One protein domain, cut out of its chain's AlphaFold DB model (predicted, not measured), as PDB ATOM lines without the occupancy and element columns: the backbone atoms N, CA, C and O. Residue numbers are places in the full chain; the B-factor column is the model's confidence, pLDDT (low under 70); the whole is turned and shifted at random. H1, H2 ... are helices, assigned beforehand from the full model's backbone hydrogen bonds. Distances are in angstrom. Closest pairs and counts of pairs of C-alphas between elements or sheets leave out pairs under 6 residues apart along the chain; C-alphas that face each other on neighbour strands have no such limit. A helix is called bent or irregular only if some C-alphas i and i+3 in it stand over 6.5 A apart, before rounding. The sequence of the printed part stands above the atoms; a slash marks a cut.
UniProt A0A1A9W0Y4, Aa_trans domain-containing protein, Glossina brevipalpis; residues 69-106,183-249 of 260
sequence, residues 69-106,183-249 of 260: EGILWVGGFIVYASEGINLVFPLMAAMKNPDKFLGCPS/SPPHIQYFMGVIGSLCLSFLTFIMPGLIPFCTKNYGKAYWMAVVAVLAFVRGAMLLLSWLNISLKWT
ATOM      1  N   GLU A  69     167.290 219.677 183.266       66.88
ATOM      2  CA  GLU A  69     167.582 220.966 183.906       66.88
ATOM      3  C   GLU A  69     166.956 221.085 185.308       66.88
ATOM      4  O   GLU A  69     167.599 221.573 186.233       66.88
ATOM      5  N   GLY A  70     165.729 220.587 185.500       67.00
ATOM      6  CA  GLY A  70     165.044 220.616 186.797       67.00
ATOM      7  C   GLY A  70     165.701 219.690 187.820       67.00
ATOM      8  O   GLY A  70     165.870 220.060 188.981       67.00
ATOM      9  N   ILE A  71     166.152 218.515 187.376       68.31
ATOM     10  CA  ILE A  71     166.900 217.565 188.212       68.31
ATOM     11  C   ILE A  71     168.233 218.176 188.663       68.31
ATOM     12  O   ILE A  71     168.602 218.062 189.832       68.31
ATOM     13  N   LEU A  72     168.945 218.854 187.759       68.81
ATOM     14  CA  LEU A  72     170.211 219.526 188.067       68.81
ATOM     15  C   LEU A  72     170.012 220.732 189.001       68.81
ATOM     16  O   LEU A  72     170.839 220.971 189.886       68.81
ATOM     17  N   TRP A  73     168.885 221.438 188.872       68.38
ATOM     18  CA  TRP A  73     168.502 222.518 189.779       68.38
ATOM     19  C   TRP A  73     168.250 222.004 191.197       68.38
ATOM     20  O   TRP A  73     168.900 222.437 192.145       68.38
ATOM     21  N   VAL A  74     167.395 220.990 191.353       69.50
ATOM     22  CA  VAL A  74     167.148 220.342 192.654       69.50
ATOM     23  C   VAL A  74     168.443 219.755 193.235       69.50
ATOM     24  O   VAL A  74     168.684 219.845 194.440       69.50
ATOM     25  N   GLY A  75     169.324 219.233 192.377       69.69
ATOM     26  CA  GLY A  75     170.620 218.679 192.758       69.69
ATOM     27  C   GLY A  75     171.500 219.630 193.573       69.69
ATOM     28  O   GLY A  75     172.142 219.183 194.521       69.69
ATOM     29  N   GLY A  76     171.512 220.937 193.290       70.19
ATOM     30  CA  GLY A  76     172.340 221.864 194.077       70.19
ATOM     31  C   GLY A  76     171.749 222.247 195.424       70.19
ATOM     32  O   GLY A  76     172.515 222.443 196.358       70.19
ATOM     33  N   PHE A  77     170.422 222.268 195.579       72.44
ATOM     34  CA  PHE A  77     169.813 222.404 196.907       72.44
ATOM     35  C   PHE A  77     170.126 221.195 197.787       72.44
ATOM     36  O   PHE A  77     170.393 221.355 198.974       72.44
ATOM     37  N   ILE A  78     170.149 219.994 197.199       75.00
ATOM     38  CA  ILE A  78     170.558 218.771 197.902       75.00
ATOM     39  C   ILE A  78     172.032 218.859 198.310       75.00
ATOM     40  O   ILE A  78     172.371 218.535 199.447       75.00
ATOM     41  N   VAL A  79     172.905 219.331 197.414       77.38
ATOM     42  CA  VAL A  79     174.321 219.550 197.740       77.38
ATOM     43  C   VAL A  79     174.464 220.601 198.839       77.38
ATOM     44  O   VAL A  79     175.151 220.332 199.815       77.38
ATOM     45  N   TYR A  80     173.773 221.737 198.763       76.38
ATOM     46  CA  TYR A  80     173.781 222.755 199.817       76.38
ATOM     47  C   TYR A  80     173.288 222.206 201.166       76.38
ATOM     48  O   TYR A  80     173.930 222.402 202.191       76.38
ATOM     49  N   ALA A  81     172.209 221.422 201.177       77.88
ATOM     50  CA  ALA A  81     171.730 220.754 202.388       77.88
ATOM     51  C   ALA A  81     172.749 219.749 202.970       77.88
ATOM     52  O   ALA A  81     172.696 219.433 204.158       77.88
ATOM     53  N   SER A  82     173.697 219.263 202.159       78.94
ATOM     54  CA  SER A  82     174.766 218.354 202.589       78.94
ATOM     55  C   SER A  82     175.958 219.035 203.282       78.94
ATOM     56  O   SER A  82     176.893 218.340 203.678       78.94
ATOM     57  N   GLU A  83     175.906 220.354 203.532       80.81
ATOM     58  CA  GLU A  83     176.862 221.120 204.366       80.81
ATOM     59  C   GLU A  83     177.211 220.432 205.702       80.81
ATOM     60  O   GLU A  83     178.333 220.544 206.204       80.81
ATOM     61  N   GLY A  84     176.279 219.645 206.254       77.88
ATOM     62  CA  GLY A  84     176.483 218.855 207.471       77.88
ATOM     63  C   GLY A  84     177.633 217.836 207.406       77.88
ATOM     64  O   GLY A  84     178.050 217.341 208.453       77.88
ATOM     65  N   ILE A  85     178.200 217.547 206.227       83.94
ATOM     66  CA  ILE A  85     179.361 216.654 206.083       83.94
ATOM     67  C   ILE A  85     180.581 217.134 206.884       83.94
ATOM     68  O   ILE A  85     181.335 216.316 207.411       83.94
ATOM     69  N   ASN A  86     180.734 218.448 207.072       82.25
ATOM     70  CA  ASN A  86     181.833 219.032 207.847       82.25
ATOM     71  C   ASN A  86     181.781 218.652 209.339       82.25
ATOM     72  O   ASN A  86     182.796 218.694 210.034       82.25
ATOM     73  N   LEU A  87     180.614 218.226 209.831       84.69
ATOM     74  CA  LEU A  87     180.412 217.803 211.216       84.69
ATOM     75  C   LEU A  87     180.766 216.328 211.445       84.69
ATOM     76  O   LEU A  87     180.843 215.890 212.592       84.69
ATOM     77  N   VAL A  88     181.033 215.563 210.381       86.75
ATOM     78  CA  VAL A  88     181.317 214.124 210.468       86.75
ATOM     79  C   VAL A  88     182.588 213.836 211.269       86.75
ATOM     80  O   VAL A  88     182.575 212.960 212.133       86.75
ATOM     81  N   PHE A  89     183.680 214.571 211.033       86.88
ATOM     82  CA  PHE A  89     184.942 214.340 211.747       86.88
ATOM     83  C   PHE A  89     184.885 214.754 213.226       86.88
ATOM     84  O   PHE A  89     185.275 213.940 214.067       86.88
ATOM     85  N   PRO A  90     184.367 215.947 213.591       86.25
ATOM     86  CA  PRO A  90     184.138 216.287 214.995       86.25
ATOM     87  C   PRO A  90     183.227 215.281 215.710       86.25
ATOM     88  O   PRO A  90     183.509 214.890 216.841       86.25
ATOM     89  N   LEU A  91     182.173 214.805 215.038       86.00
ATOM     90  CA  LEU A  91     181.282 213.780 215.580       86.00
ATOM     91  C   LEU A  91     182.017 212.452 215.806       86.00
ATOM     92  O   LEU A  91     181.831 211.814 216.843       86.00
ATOM     93  N   MET A  92     182.881 212.054 214.868       86.25
ATOM     94  CA  MET A  92     183.740 210.878 215.016       86.25
ATOM     95  C   MET A  92     184.659 210.988 216.227       86.25
ATOM     96  O   MET A  92     184.759 210.034 216.996       86.25
ATOM     97  N   ALA A  93     185.267 212.156 216.431       89.12
ATOM     98  CA  ALA A  93     186.123 212.421 217.581       89.12
ATOM     99  C   ALA A  93     185.357 212.417 218.919       89.12
ATOM    100  O   ALA A  93     185.932 212.072 219.949       89.12
ATOM    101  N   ALA A  94     184.068 212.770 218.915       88.31
ATOM    102  CA  ALA A  94     183.223 212.787 220.110       88.31
ATOM    103  C   ALA A  94     182.639 211.409 220.488       88.31
ATOM    104  O   ALA A  94     182.127 211.233 221.596       88.31
ATOM    105  N   MET A  95     182.678 210.419 219.592       88.00
ATOM    106  CA  MET A  95     182.099 209.098 219.847       88.00
ATOM    107  C   MET A  95     182.976 208.214 220.733       88.00
ATOM    108  O   MET A  95     184.184 208.109 220.558       88.00
ATOM    109  N   LYS A  96     182.323 207.442 221.611       91.75
ATOM    110  CA  LYS A  96     182.983 206.440 222.464       91.75
ATOM    111  C   LYS A  96     183.663 205.311 221.673       91.75
ATOM    112  O   LYS A  96     184.634 204.747 222.154       91.75
ATOM    113  N   ASN A  97     183.127 204.952 220.501       88.94
ATOM    114  CA  ASN A  97     183.680 203.918 219.617       88.94
ATOM    115  C   ASN A  97     183.683 204.424 218.160       88.94
ATOM    116  O   ASN A  97     182.691 204.204 217.456       88.94
ATOM    117  N   PRO A  98     184.752 205.098 217.698       85.56
ATOM    118  CA  PRO A  98     184.799 205.688 216.357       85.56
ATOM    119  C   PRO A  98     184.760 204.636 215.235       85.56
ATOM    120  O   PRO A  98     184.188 204.897 214.179       85.56
ATOM    121  N   ASP A  99     185.254 203.417 215.477       85.31
ATOM    122  CA  ASP A  99     185.280 202.333 214.478       85.31
ATOM    123  C   ASP A  99     183.877 201.887 214.034       85.31
ATOM    124  O   ASP A  99     183.666 201.436 212.906       85.31
ATOM    125  N   LYS A 100     182.875 202.053 214.907       86.56
ATOM    126  CA  LYS A 100     181.476 201.714 214.606       86.56
ATOM    127  C   LYS A 100     180.774 202.760 213.736       86.56
ATOM    128  O   LYS A 100     179.664 202.513 213.281       86.56
ATOM    129  N   PHE A 101     181.393 203.914 213.482       87.44
ATOM    130  CA  PHE A 101     180.793 204.947 212.637       87.44
ATOM    131  C   PHE A 101     180.607 204.478 211.190       87.44
ATOM    132  O   PHE A 101     179.533 204.652 210.609       87.44
ATOM    133  N   LEU A 102     181.659 203.856 210.644       84.81
ATOM    134  CA  LEU A 102     181.694 203.262 209.305       84.81
ATOM    135  C   LEU A 102     181.551 201.728 209.320       84.81
ATOM    136  O   LEU A 102     181.287 201.147 208.272       84.81
ATOM    137  N   GLY A 103     181.728 201.065 210.472       81.12
ATOM    138  CA  GLY A 103     181.574 199.609 210.618       81.12
ATOM    139  C   GLY A 103     180.124 199.116 210.498       81.12
ATOM    140  O   GLY A 103     179.226 199.900 210.230       81.12
ATOM    141  N   CYS A 104     179.865 197.821 210.710       82.44
ATOM    142  CA  CYS A 104     178.505 197.256 210.752       82.44
ATOM    143  C   CYS A 104     178.035 197.085 212.214       82.44
ATOM    144  O   CYS A 104     178.692 196.343 212.948       82.44
ATOM    145  N   PRO A 105     176.913 197.688 212.663       79.12
ATOM    146  CA  PRO A 105     175.986 198.564 211.935       79.12
ATOM    147  C   PRO A 105     176.534 199.988 211.751       79.12
ATOM    148  O   PRO A 105     177.045 200.585 212.696       79.12
ATOM    149  N   SER A 106     176.394 200.540 210.543       86.38
ATOM    150  CA  SER A 106     176.972 201.843 210.195       86.38
ATOM    151  C   SER A 106     176.068 202.975 210.657       86.38
ATOM    152  O   SER A 106     174.996 203.190 210.083       86.38
ATOM    153  N   SER A 183     171.549 242.849 198.979       71.62
ATOM    154  CA  SER A 183     170.081 242.786 198.913       71.62
ATOM    155  C   SER A 183     169.536 241.354 199.121       71.62
ATOM    156  O   SER A 183     170.124 240.400 198.599       71.62
ATOM    157  N   PRO A 184     168.381 241.173 199.803       65.31
ATOM    158  CA  PRO A 184     167.821 239.855 200.139       65.31
ATOM    159  C   PRO A 184     167.662 238.871 198.967       65.31
ATOM    160  O   PRO A 184     168.052 237.712 199.128       65.31
ATOM    161  N   PRO A 185     167.148 239.273 197.782       62.47
ATOM    162  CA  PRO A 185     166.975 238.328 196.680       62.47
ATOM    163  C   PRO A 185     168.317 237.868 196.104       62.47
ATOM    164  O   PRO A 185     168.440 236.716 195.701       62.47
ATOM    165  N   HIS A 186     169.352 238.713 196.117       66.19
ATOM    166  CA  HIS A 186     170.673 238.342 195.609       66.19
ATOM    167  C   HIS A 186     171.398 237.343 196.526       66.19
ATOM    168  O   HIS A 186     172.154 236.505 196.034       66.19
ATOM    169  N   ILE A 187     171.140 237.381 197.839       66.50
ATOM    170  CA  ILE A 187     171.776 236.485 198.820       66.50
ATOM    171  C   ILE A 187     171.415 235.017 198.557       66.50
ATOM    172  O   ILE A 187     172.281 234.153 198.669       66.50
ATOM    173  N   GLN A 188     170.173 234.711 198.166       65.69
ATOM    174  CA  GLN A 188     169.741 233.323 197.945       65.69
ATOM    175  C   GLN A 188     170.511 232.649 196.803       65.69
ATOM    176  O   GLN A 188     170.996 231.526 196.949       65.69
ATOM    177  N   TYR A 189     170.671 233.352 195.680       66.62
ATOM    178  CA  TYR A 189     171.439 232.851 194.540       66.62
ATOM    179  C   TYR A 189     172.915 232.707 194.892       66.62
ATOM    180  O   TYR A 189     173.546 231.699 194.580       66.62
ATOM    181  N   PHE A 190     173.446 233.699 195.598       71.38
ATOM    182  CA  PHE A 190     174.837 233.716 195.996       71.38
ATOM    183  C   PHE A 190     175.189 232.564 196.954       71.38
ATOM    184  O   PHE A 190     176.204 231.896 196.759       71.38
ATOM    185  N   MET A 191     174.317 232.259 197.921       70.81
ATOM    186  CA  MET A 191     174.462 231.095 198.804       70.81
ATOM    187  C   MET A 191     174.478 229.776 198.022       70.81
ATOM    188  O   MET A 191     175.291 228.902 198.316       70.81
ATOM    189  N   GLY A 192     173.640 229.641 196.988       68.94
ATOM    190  CA  GLY A 192     173.637 228.466 196.110       68.94
ATOM    191  C   GLY A 192     174.929 228.315 195.298       68.94
ATOM    192  O   GLY A 192     175.473 227.214 195.198       68.94
ATOM    193  N   VAL A 193     175.471 229.410 194.757       73.88
ATOM    194  CA  VAL A 193     176.729 229.396 193.986       73.88
ATOM    195  C   VAL A 193     177.933 229.111 194.883       73.88
ATOM    196  O   VAL A 193     178.737 228.239 194.559       73.88
ATOM    197  N   ILE A 194     178.055 229.788 196.029       78.56
ATOM    198  CA  ILE A 194     179.143 229.518 196.979       78.56
ATOM    199  C   ILE A 194     179.058 228.096 197.519       78.56
ATOM    200  O   ILE A 194     180.071 227.395 197.535       78.56
ATOM    201  N   GLY A 195     177.868 227.670 197.945       74.38
ATOM    202  CA  GLY A 195     177.649 226.334 198.478       74.38
ATOM    203  C   GLY A 195     177.983 225.266 197.444       74.38
ATOM    204  O   GLY A 195     178.766 224.365 197.724       74.38
ATOM    205  N   SER A 196     177.481 225.396 196.212       75.50
ATOM    206  CA  SER A 196     177.795 224.444 195.138       75.50
ATOM    207  C   SER A 196     179.277 224.438 194.767       75.50
ATOM    208  O   SER A 196     179.821 223.359 194.539       75.50
ATOM    209  N   LEU A 197     179.965 225.585 194.769       81.75
ATOM    210  CA  LEU A 197     181.407 225.650 194.539       81.75
ATOM    211  C   LEU A 197     182.158 224.925 195.661       81.75
ATOM    212  O   LEU A 197     182.838 223.937 195.396       81.75
ATOM    213  N   CYS A 198     181.996 225.367 196.910       80.25
ATOM    214  CA  CYS A 198     182.719 224.844 198.070       80.25
ATOM    215  C   CYS A 198     182.451 223.349 198.295       80.25
ATOM    216  O   CYS A 198     183.380 222.545 198.405       80.25
ATOM    217  N   LEU A 199     181.180 222.948 198.284       81.62
ATOM    218  CA  LEU A 199     180.779 221.565 198.526       81.62
ATOM    219  C   LEU A 199     181.131 220.661 197.350       81.62
ATOM    220  O   LEU A 199     181.368 219.481 197.564       81.62
ATOM    221  N   SER A 200     181.266 221.170 196.123       81.75
ATOM    222  CA  SER A 200     181.809 220.336 195.042       81.75
ATOM    223  C   SER A 200     183.259 219.932 195.317       81.75
ATOM    224  O   SER A 200     183.635 218.774 195.108       81.75
ATOM    225  N   PHE A 201     184.066 220.853 195.855       82.50
ATOM    226  CA  PHE A 201     185.427 220.535 196.283       82.50
ATOM    227  C   PHE A 201     185.438 219.571 197.477       82.50
ATOM    228  O   PHE A 201     186.133 218.553 197.436       82.50
ATOM    229  N   LEU A 202     184.652 219.847 198.520       83.06
ATOM    230  CA  LEU A 202     184.658 219.047 199.750       83.06
ATOM    231  C   LEU A 202     183.989 217.674 199.595       83.06
ATOM    232  O   LEU A 202     184.461 216.702 200.178       83.06
ATOM    233  N   THR A 203     182.930 217.568 198.796       79.56
ATOM    234  CA  THR A 203     182.110 216.353 198.674       79.56
ATOM    235  C   THR A 203     182.535 215.461 197.510       79.56
ATOM    236  O   THR A 203     182.398 214.244 197.607       79.56
ATOM    237  N   PHE A 204     183.077 216.011 196.415       78.81
ATOM    238  CA  PHE A 204     183.483 215.200 195.256       78.81
ATOM    239  C   PHE A 204     184.999 215.112 195.084       78.81
ATOM    240  O   PHE A 204     185.527 214.011 194.920       78.81
ATOM    241  N   ILE A 205     185.713 216.240 195.148       79.69
ATOM    242  CA  ILE A 205     187.161 216.261 194.879       79.69
ATOM    243  C   ILE A 205     187.939 215.615 196.024       79.69
ATOM    244  O   ILE A 205     188.762 214.735 195.770       79.69
ATOM    245  N   MET A 206     187.657 215.990 197.277       81.12
ATOM    246  CA  MET A 206     188.360 215.416 198.427       81.12
ATOM    247  C   MET A 206     188.170 213.892 198.512       81.12
ATOM    248  O   MET A 206     189.181 213.188 198.505       81.12
ATOM    249  N   PRO A 207     186.943 213.328 198.473       78.25
ATOM    250  CA  PRO A 207     186.758 211.877 198.496       78.25
ATOM    251  C   PRO A 207     187.343 211.152 197.285       78.25
ATOM    252  O   PRO A 207     187.836 210.035 197.429       78.25
ATOM    253  N   GLY A 208     187.344 211.787 196.108       74.44
ATOM    254  CA  GLY A 208     187.990 211.253 194.909       74.44
ATOM    255  C   GLY A 208     189.516 211.179 195.018       74.44
ATOM    256  O   GLY A 208     190.120 210.295 194.415       74.44
ATOM    257  N   LEU A 209     190.144 212.057 195.810       76.88
ATOM    258  CA  LEU A 209     191.599 212.115 195.985       76.88
ATOM    259  C   LEU A 209     192.120 211.175 197.088       76.88
ATOM    260  O   LEU A 209     193.229 210.654 196.974       76.88
ATOM    261  N   ILE A 210     191.315 210.900 198.125       78.25
ATOM    262  CA  ILE A 210     191.649 209.976 199.230       78.25
ATOM    263  C   ILE A 210     192.244 208.630 198.755       78.25
ATOM    264  O   ILE A 210     193.282 208.233 199.299       78.25
ATOM    265  N   PRO A 211     191.667 207.914 197.766       71.75
ATOM    266  CA  PRO A 211     192.220 206.636 197.313       71.75
ATOM    267  C   PRO A 211     193.563 206.766 196.581       71.75
ATOM    268  O   PRO A 211     194.353 205.828 196.614       71.75
ATOM    269  N   PHE A 212     193.867 207.914 195.966       71.25
ATOM    270  CA  PHE A 212     195.177 208.156 195.348       71.25
ATOM    271  C   PHE A 212     196.254 208.478 196.388       71.25
ATOM    272  O   PHE A 212     197.417 208.121 196.207       71.25
ATOM    273  N   CYS A 213     195.868 209.113 197.496       73.94
ATOM    274  CA  CYS A 213     196.776 209.438 198.593       73.94
ATOM    275  C   CYS A 213     197.016 208.260 199.557       73.94
ATOM    276  O   CYS A 213     198.003 208.270 200.295       73.94
ATOM    277  N   THR A 214     196.152 207.237 199.563       73.94
ATOM    278  CA  THR A 214     196.221 206.132 200.534       73.94
ATOM    279  C   THR A 214     196.740 204.844 199.894       73.94
ATOM    280  O   THR A 214     196.088 204.230 199.058       73.94
ATOM    281  N   LYS A 215     197.911 204.382 200.344       57.78
ATOM    282  CA  LYS A 215     198.711 203.318 199.706       57.78
ATOM    283  C   LYS A 215     198.115 201.894 199.745       57.78
ATOM    284  O   LYS A 215     198.765 200.978 199.256       57.78
ATOM    285  N   ASN A 216     196.938 201.678 200.344       59.84
ATOM    286  CA  ASN A 216     196.427 200.329 200.645       59.84
ATOM    287  C   ASN A 216     194.911 200.134 200.447       59.84
ATOM    288  O   ASN A 216     194.273 199.385 201.183       59.84
ATOM    289  N   TYR A 217     194.314 200.794 199.459       53.38
ATOM    290  CA  TYR A 217     192.888 200.653 199.163       53.38
ATOM    291  C   TYR A 217     192.693 199.993 197.782       53.38
ATOM    292  O   TYR A 217     192.883 200.627 196.758       53.38
ATOM    293  N   GLY A 218     192.301 198.708 197.770       62.28
ATOM    294  CA  GLY A 218     191.686 197.956 196.653       62.28
ATOM    295  C   GLY A 218     192.309 198.008 195.239       62.28
ATOM    296  O   GLY A 218     193.424 198.463 195.011       62.28
ATOM    297  N   LYS A 219     191.580 197.469 194.244       69.69
ATOM    298  CA  LYS A 219     191.991 197.469 192.824       69.69
ATOM    299  C   LYS A 219     191.979 198.914 192.298       69.69
ATOM    300  O   LYS A 219     190.903 199.467 192.076       69.69
ATOM    301  N   ALA A 220     193.159 199.491 192.056       66.75
ATOM    302  CA  ALA A 220     193.350 200.891 191.642       66.75
ATOM    303  C   ALA A 220     192.427 201.352 190.492       66.75
ATOM    304  O   ALA A 220     191.918 202.470 190.514       66.75
ATOM    305  N   TYR A 221     192.134 200.472 189.527       72.88
ATOM    306  CA  TYR A 221     191.237 200.762 188.400       72.88
ATOM    307  C   TYR A 221     189.806 201.126 188.821       72.88
ATOM    308  O   TYR A 221     189.231 202.059 188.273       72.88
ATOM    309  N   TRP A 222     189.228 200.433 189.806       75.38
ATOM    310  CA  TRP A 222     187.862 200.723 190.262       75.38
ATOM    311  C   TRP A 222     187.785 202.078 190.968       75.38
ATOM    312  O   TRP A 222     186.830 202.828 190.793       75.38
ATOM    313  N   MET A 223     188.828 202.430 191.720       71.00
ATOM    314  CA  MET A 223     188.880 203.693 192.458       71.00
ATOM    315  C   MET A 223     189.067 204.888 191.539       71.00
ATOM    316  O   MET A 223     188.385 205.891 191.714       71.00
ATOM    317  N   ALA A 224     189.923 204.754 190.523       75.88
ATOM    318  CA  ALA A 224     190.067 205.774 189.494       75.88
ATOM    319  C   ALA A 224     188.734 206.022 188.771       75.88
ATOM    320  O   ALA A 224     188.349 207.170 188.579       75.88
ATOM    321  N   VAL A 225     187.983 204.962 188.450       81.38
ATOM    322  CA  VAL A 225     186.654 205.089 187.833       81.38
ATOM    323  C   VAL A 225     185.673 205.813 188.759       81.38
ATOM    324  O   VAL A 225     185.006 206.747 188.319       81.38
ATOM    325  N   VAL A 226     185.603 205.447 190.042       80.00
ATOM    326  CA  VAL A 226     184.709 206.110 191.010       80.00
ATOM    327  C   VAL A 226     185.085 207.583 191.209       80.00
ATOM    328  O   VAL A 226     184.201 208.437 191.220       80.00
ATOM    329  N   ALA A 227     186.379 207.896 191.303       78.44
ATOM    330  CA  ALA A 227     186.868 209.265 191.441       78.44
ATOM    331  C   ALA A 227     186.542 210.118 190.205       78.44
ATOM    332  O   ALA A 227     186.047 211.236 190.342       78.44
ATOM    333  N   VAL A 228     186.747 209.578 188.998       83.31
ATOM    334  CA  VAL A 228     186.396 210.261 187.743       83.31
ATOM    335  C   VAL A 228     184.888 210.492 187.656       83.31
ATOM    336  O   VAL A 228     184.462 211.599 187.339       83.31
ATOM    337  N   LEU A 229     184.063 209.497 187.997       84.31
ATOM    338  CA  LEU A 229     182.605 209.652 188.014       84.31
ATOM    339  C   LEU A 229     182.145 210.718 189.019       84.31
ATOM    340  O   LEU A 229     181.268 211.518 188.693       84.31
ATOM    341  N   ALA A 230     182.731 210.752 190.219       80.75
ATOM    342  CA  ALA A 230     182.433 211.764 191.233       80.75
ATOM    343  C   ALA A 230     182.807 213.173 190.749       80.75
ATOM    344  O   ALA A 230     181.999 214.095 190.849       80.75
ATOM    345  N   PHE A 231     183.991 213.321 190.153       82.56
ATOM    346  CA  PHE A 231     184.461 214.587 189.598       82.56
ATOM    347  C   PHE A 231     183.556 215.093 188.469       82.56
ATOM    348  O   PHE A 231     183.129 216.245 188.478       82.56
ATOM    349  N   VAL A 232     183.206 214.214 187.527       85.38
ATOM    350  CA  VAL A 232     182.324 214.536 186.400       85.38
ATOM    351  C   VAL A 232     180.936 214.963 186.889       85.38
ATOM    352  O   VAL A 232     180.391 215.951 186.397       85.38
ATOM    353  N   ARG A 233     180.372 214.277 187.895       82.69
ATOM    354  CA  ARG A 233     179.090 214.674 188.503       82.69
ATOM    355  C   ARG A 233     179.172 216.034 189.195       82.69
ATOM    356  O   ARG A 233     178.286 216.859 188.982       82.69
ATOM    357  N   GLY A 234     180.226 216.286 189.973       81.00
ATOM    358  CA  GLY A 234     180.444 217.581 190.623       81.00
ATOM    359  C   GLY A 234     180.572 218.726 189.614       81.00
ATOM    360  O   GLY A 234     179.908 219.750 189.753       81.00
ATOM    361  N   ALA A 235     181.345 218.525 188.545       82.75
ATOM    362  CA  ALA A 235     181.512 219.514 187.483       82.75
ATOM    363  C   ALA A 235     180.192 219.827 186.759       82.75
ATOM    364  O   ALA A 235     179.884 220.996 186.534       82.75
ATOM    365  N   MET A 236     179.380 218.811 186.441       83.62
ATOM    366  CA  MET A 236     178.065 219.024 185.826       83.62
ATOM    367  C   MET A 236     177.131 219.849 186.719       83.62
ATOM    368  O   MET A 236     176.474 220.769 186.228       83.62
ATOM    369  N   LEU A 237     177.092 219.563 188.024       79.69
ATOM    370  CA  LEU A 237     176.276 220.321 188.978       79.69
ATOM    371  C   LEU A 237     176.741 221.779 189.077       79.69
ATOM    372  O   LEU A 237     175.915 222.688 189.005       79.69
ATOM    373  N   LEU A 238     178.053 222.007 189.160       82.31
ATOM    374  CA  LEU A 238     178.635 223.346 189.234       82.31
ATOM    375  C   LEU A 238     178.343 224.173 187.974       82.31
ATOM    376  O   LEU A 238     177.910 225.319 188.076       82.31
ATOM    377  N   LEU A 239     178.521 223.590 186.784       84.25
ATOM    378  CA  LEU A 239     178.234 224.268 185.516       84.25
ATOM    379  C   LEU A 239     176.746 224.593 185.359       84.25
ATOM    380  O   LEU A 239     176.396 225.671 184.879       84.25
ATOM    381  N   SER A 240     175.865 223.685 185.779       79.69
ATOM    382  CA  SER A 240     174.415 223.901 185.719       79.69
ATOM    383  C   SER A 240     174.003 225.076 186.604       79.69
ATOM    384  O   SER A 240     173.312 225.988 186.153       79.69
ATOM    385  N   TRP A 241     174.504 225.115 187.840       76.88
ATOM    386  CA  TRP A 241     174.221 226.204 188.773       76.88
ATOM    387  C   TRP A 241     174.793 227.545 188.339       76.88
ATOM    388  O   TRP A 241     174.115 228.563 188.481       76.88
ATOM    389  N   LEU A 242     175.989 227.552 187.752       81.12
ATOM    390  CA  LEU A 242     176.566 228.768 187.193       81.12
ATOM    391  C   LEU A 242     175.708 229.311 186.040       81.12
ATOM    392  O   LEU A 242     175.381 230.496 186.030       81.12
ATOM    393  N   ASN A 243     175.281 228.449 185.111       78.69
ATOM    394  CA  ASN A 243     174.413 228.838 183.991       78.69
ATOM    395  C   ASN A 243     173.085 229.428 184.466       78.69
ATOM    396  O   ASN A 243     172.611 230.438 183.947       78.69
ATOM    397  N   ILE A 244     172.484 228.798 185.466       74.31
ATOM    398  CA  ILE A 244     171.240 229.245 186.078       74.31
ATOM    399  C   ILE A 244     171.452 230.597 186.755       74.31
ATOM    400  O   ILE A 244     170.726 231.538 186.451       74.31
ATOM    401  N   SER A 245     172.472 230.732 187.605       72.44
ATOM    402  CA  SER A 245     172.772 231.997 188.280       72.44
ATOM    403  C   SER A 245     172.971 233.139 187.283       72.44
ATOM    404  O   SER A 245     172.439 234.221 187.503       72.44
ATOM    405  N   LEU A 246     173.671 232.898 186.168       75.06
ATOM    406  CA  LEU A 246     173.878 233.898 185.116       75.06
ATOM    407  C   LEU A 246     172.566 234.317 184.441       75.06
ATOM    408  O   LEU A 246     172.339 235.512 184.259       75.06
ATOM    409  N   LYS A 247     171.681 233.364 184.115       74.06
ATOM    410  CA  LYS A 247     170.349 233.670 183.559       74.06
ATOM    411  C   LYS A 247     169.533 234.557 184.501       74.06
ATOM    412  O   LYS A 247     168.875 235.479 184.037       74.06
ATOM    413  N   TRP A 248     169.603 234.307 185.807       65.06
ATOM    414  CA  TRP A 248     168.879 235.097 186.804       65.06
ATOM    415  C   TRP A 248     169.511 236.467 187.064       65.06
ATOM    416  O   TRP A 248     168.782 237.425 187.273       65.06
ATOM    417  N   THR A 249     170.839 236.608 186.988       65.75
ATOM    418  CA  THR A 249     171.499 237.929 187.049       65.75
ATOM    419  C   THR A 249     171.142 238.811 185.848       65.75
ATOM    420  O   THR A 249     171.159 240.031 185.955       65.75
TER     421      THR A 249
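Overview. This is residues 69 to 106 and 183 to 249 of the 260 residues of the protein "Aa_trans domain-containing protein" of Glossina brevipalpis (UniProt A0A1A9W0Y4). Two long helices, H2 and H3, lie side by side and run opposite ways as a long helical hairpin, and a bent third helix, H1, crosses one side of it. Its first arm, H1a, lies across both helices of the hairpin, while its second arm, H1b, runs on past H2 and away from H3, followed by a stretch with no named element, residues 95 to 106; the turn of the hairpin, residues 213 to 219, sticks out. The 105 printed residues hold three named helices, in the order H1, H2, H3, and no named strand; the class is all helix. The whole is loose, with a radius of gyration of the C-alphas of 16.7 A, and spans 46 by 35 by 22 A.

Along the chain. H2, residues 184 to 213, is 42.0 A long from C-alpha 184 at (167.821, 239.855, 200.139) to C-alpha 213. It has a kink of 33 degrees near residue 207 and is only just irregular: C-alphas 208 and 211 are 6.7 A apart. H3, residues 220 to 249, is 43.2 A long and ends with C-alpha 249 at (171.499, 237.929, 187.049). H1, residues 69 to 94, was assigned as one helix by its hydrogen bonds but is bent, with C-alphas 81 and 84 7.2 A apart. Its arm H1a, residues 69 to 81, begins with C-alpha 69 at (167.582, 220.966, 183.906) and is 18.9 A long. Its arm H1b, residues 84 to 94, is 15.6 A long and irregular: C-alphas 86 and 89 are 6.8 A apart.

Arrangement. H2 and H3 touch, opposite ways at a shallow tilt of 11 degrees; their closest C-alphas, of Gly 208 and Ala 227, are 4.2 A apart. H1a touches H2 with residues 76 to 80 alone, about perpendicular at 79 degrees, with the closest C-alphas, of Tyr 80 and Gly 195, 5.4 A apart. H1a also touches H3, about perpendicular at 76 degrees; the closest C-alphas, of Leu 72 and Leu 237, are 6.2 A apart. H1b is close to H2 but not clearly touching: the closest C-alphas, of Ile 85 and Thr 203, are 7.9 A apart. H1b and H3 are apart. The arms H1a and H1b stand at a shallow tilt of 29 degrees. In H3 every O i to N i+4 pair is within hydrogen-bond range; in H1a 8 of 9 are, in H1b 4 of 7 and in H2 20 of 26.

Size, cuts and confidence. The C-alphas farthest apart, of Ser 183 and Lys 219, are 50.7 A apart. Residues 107 to 182 are not printed, and C-alphas 106 and 183 are 43.0 A apart across this cut, which lies in the link from H1 to H2. The link from H2 to H3, 6 residues, is short. The mean pLDDT of the printed part is 77.0; it is under 70 in 22 residues: 69 to 75, 184 to 189, 192, 215 to 220, and 248 to 249.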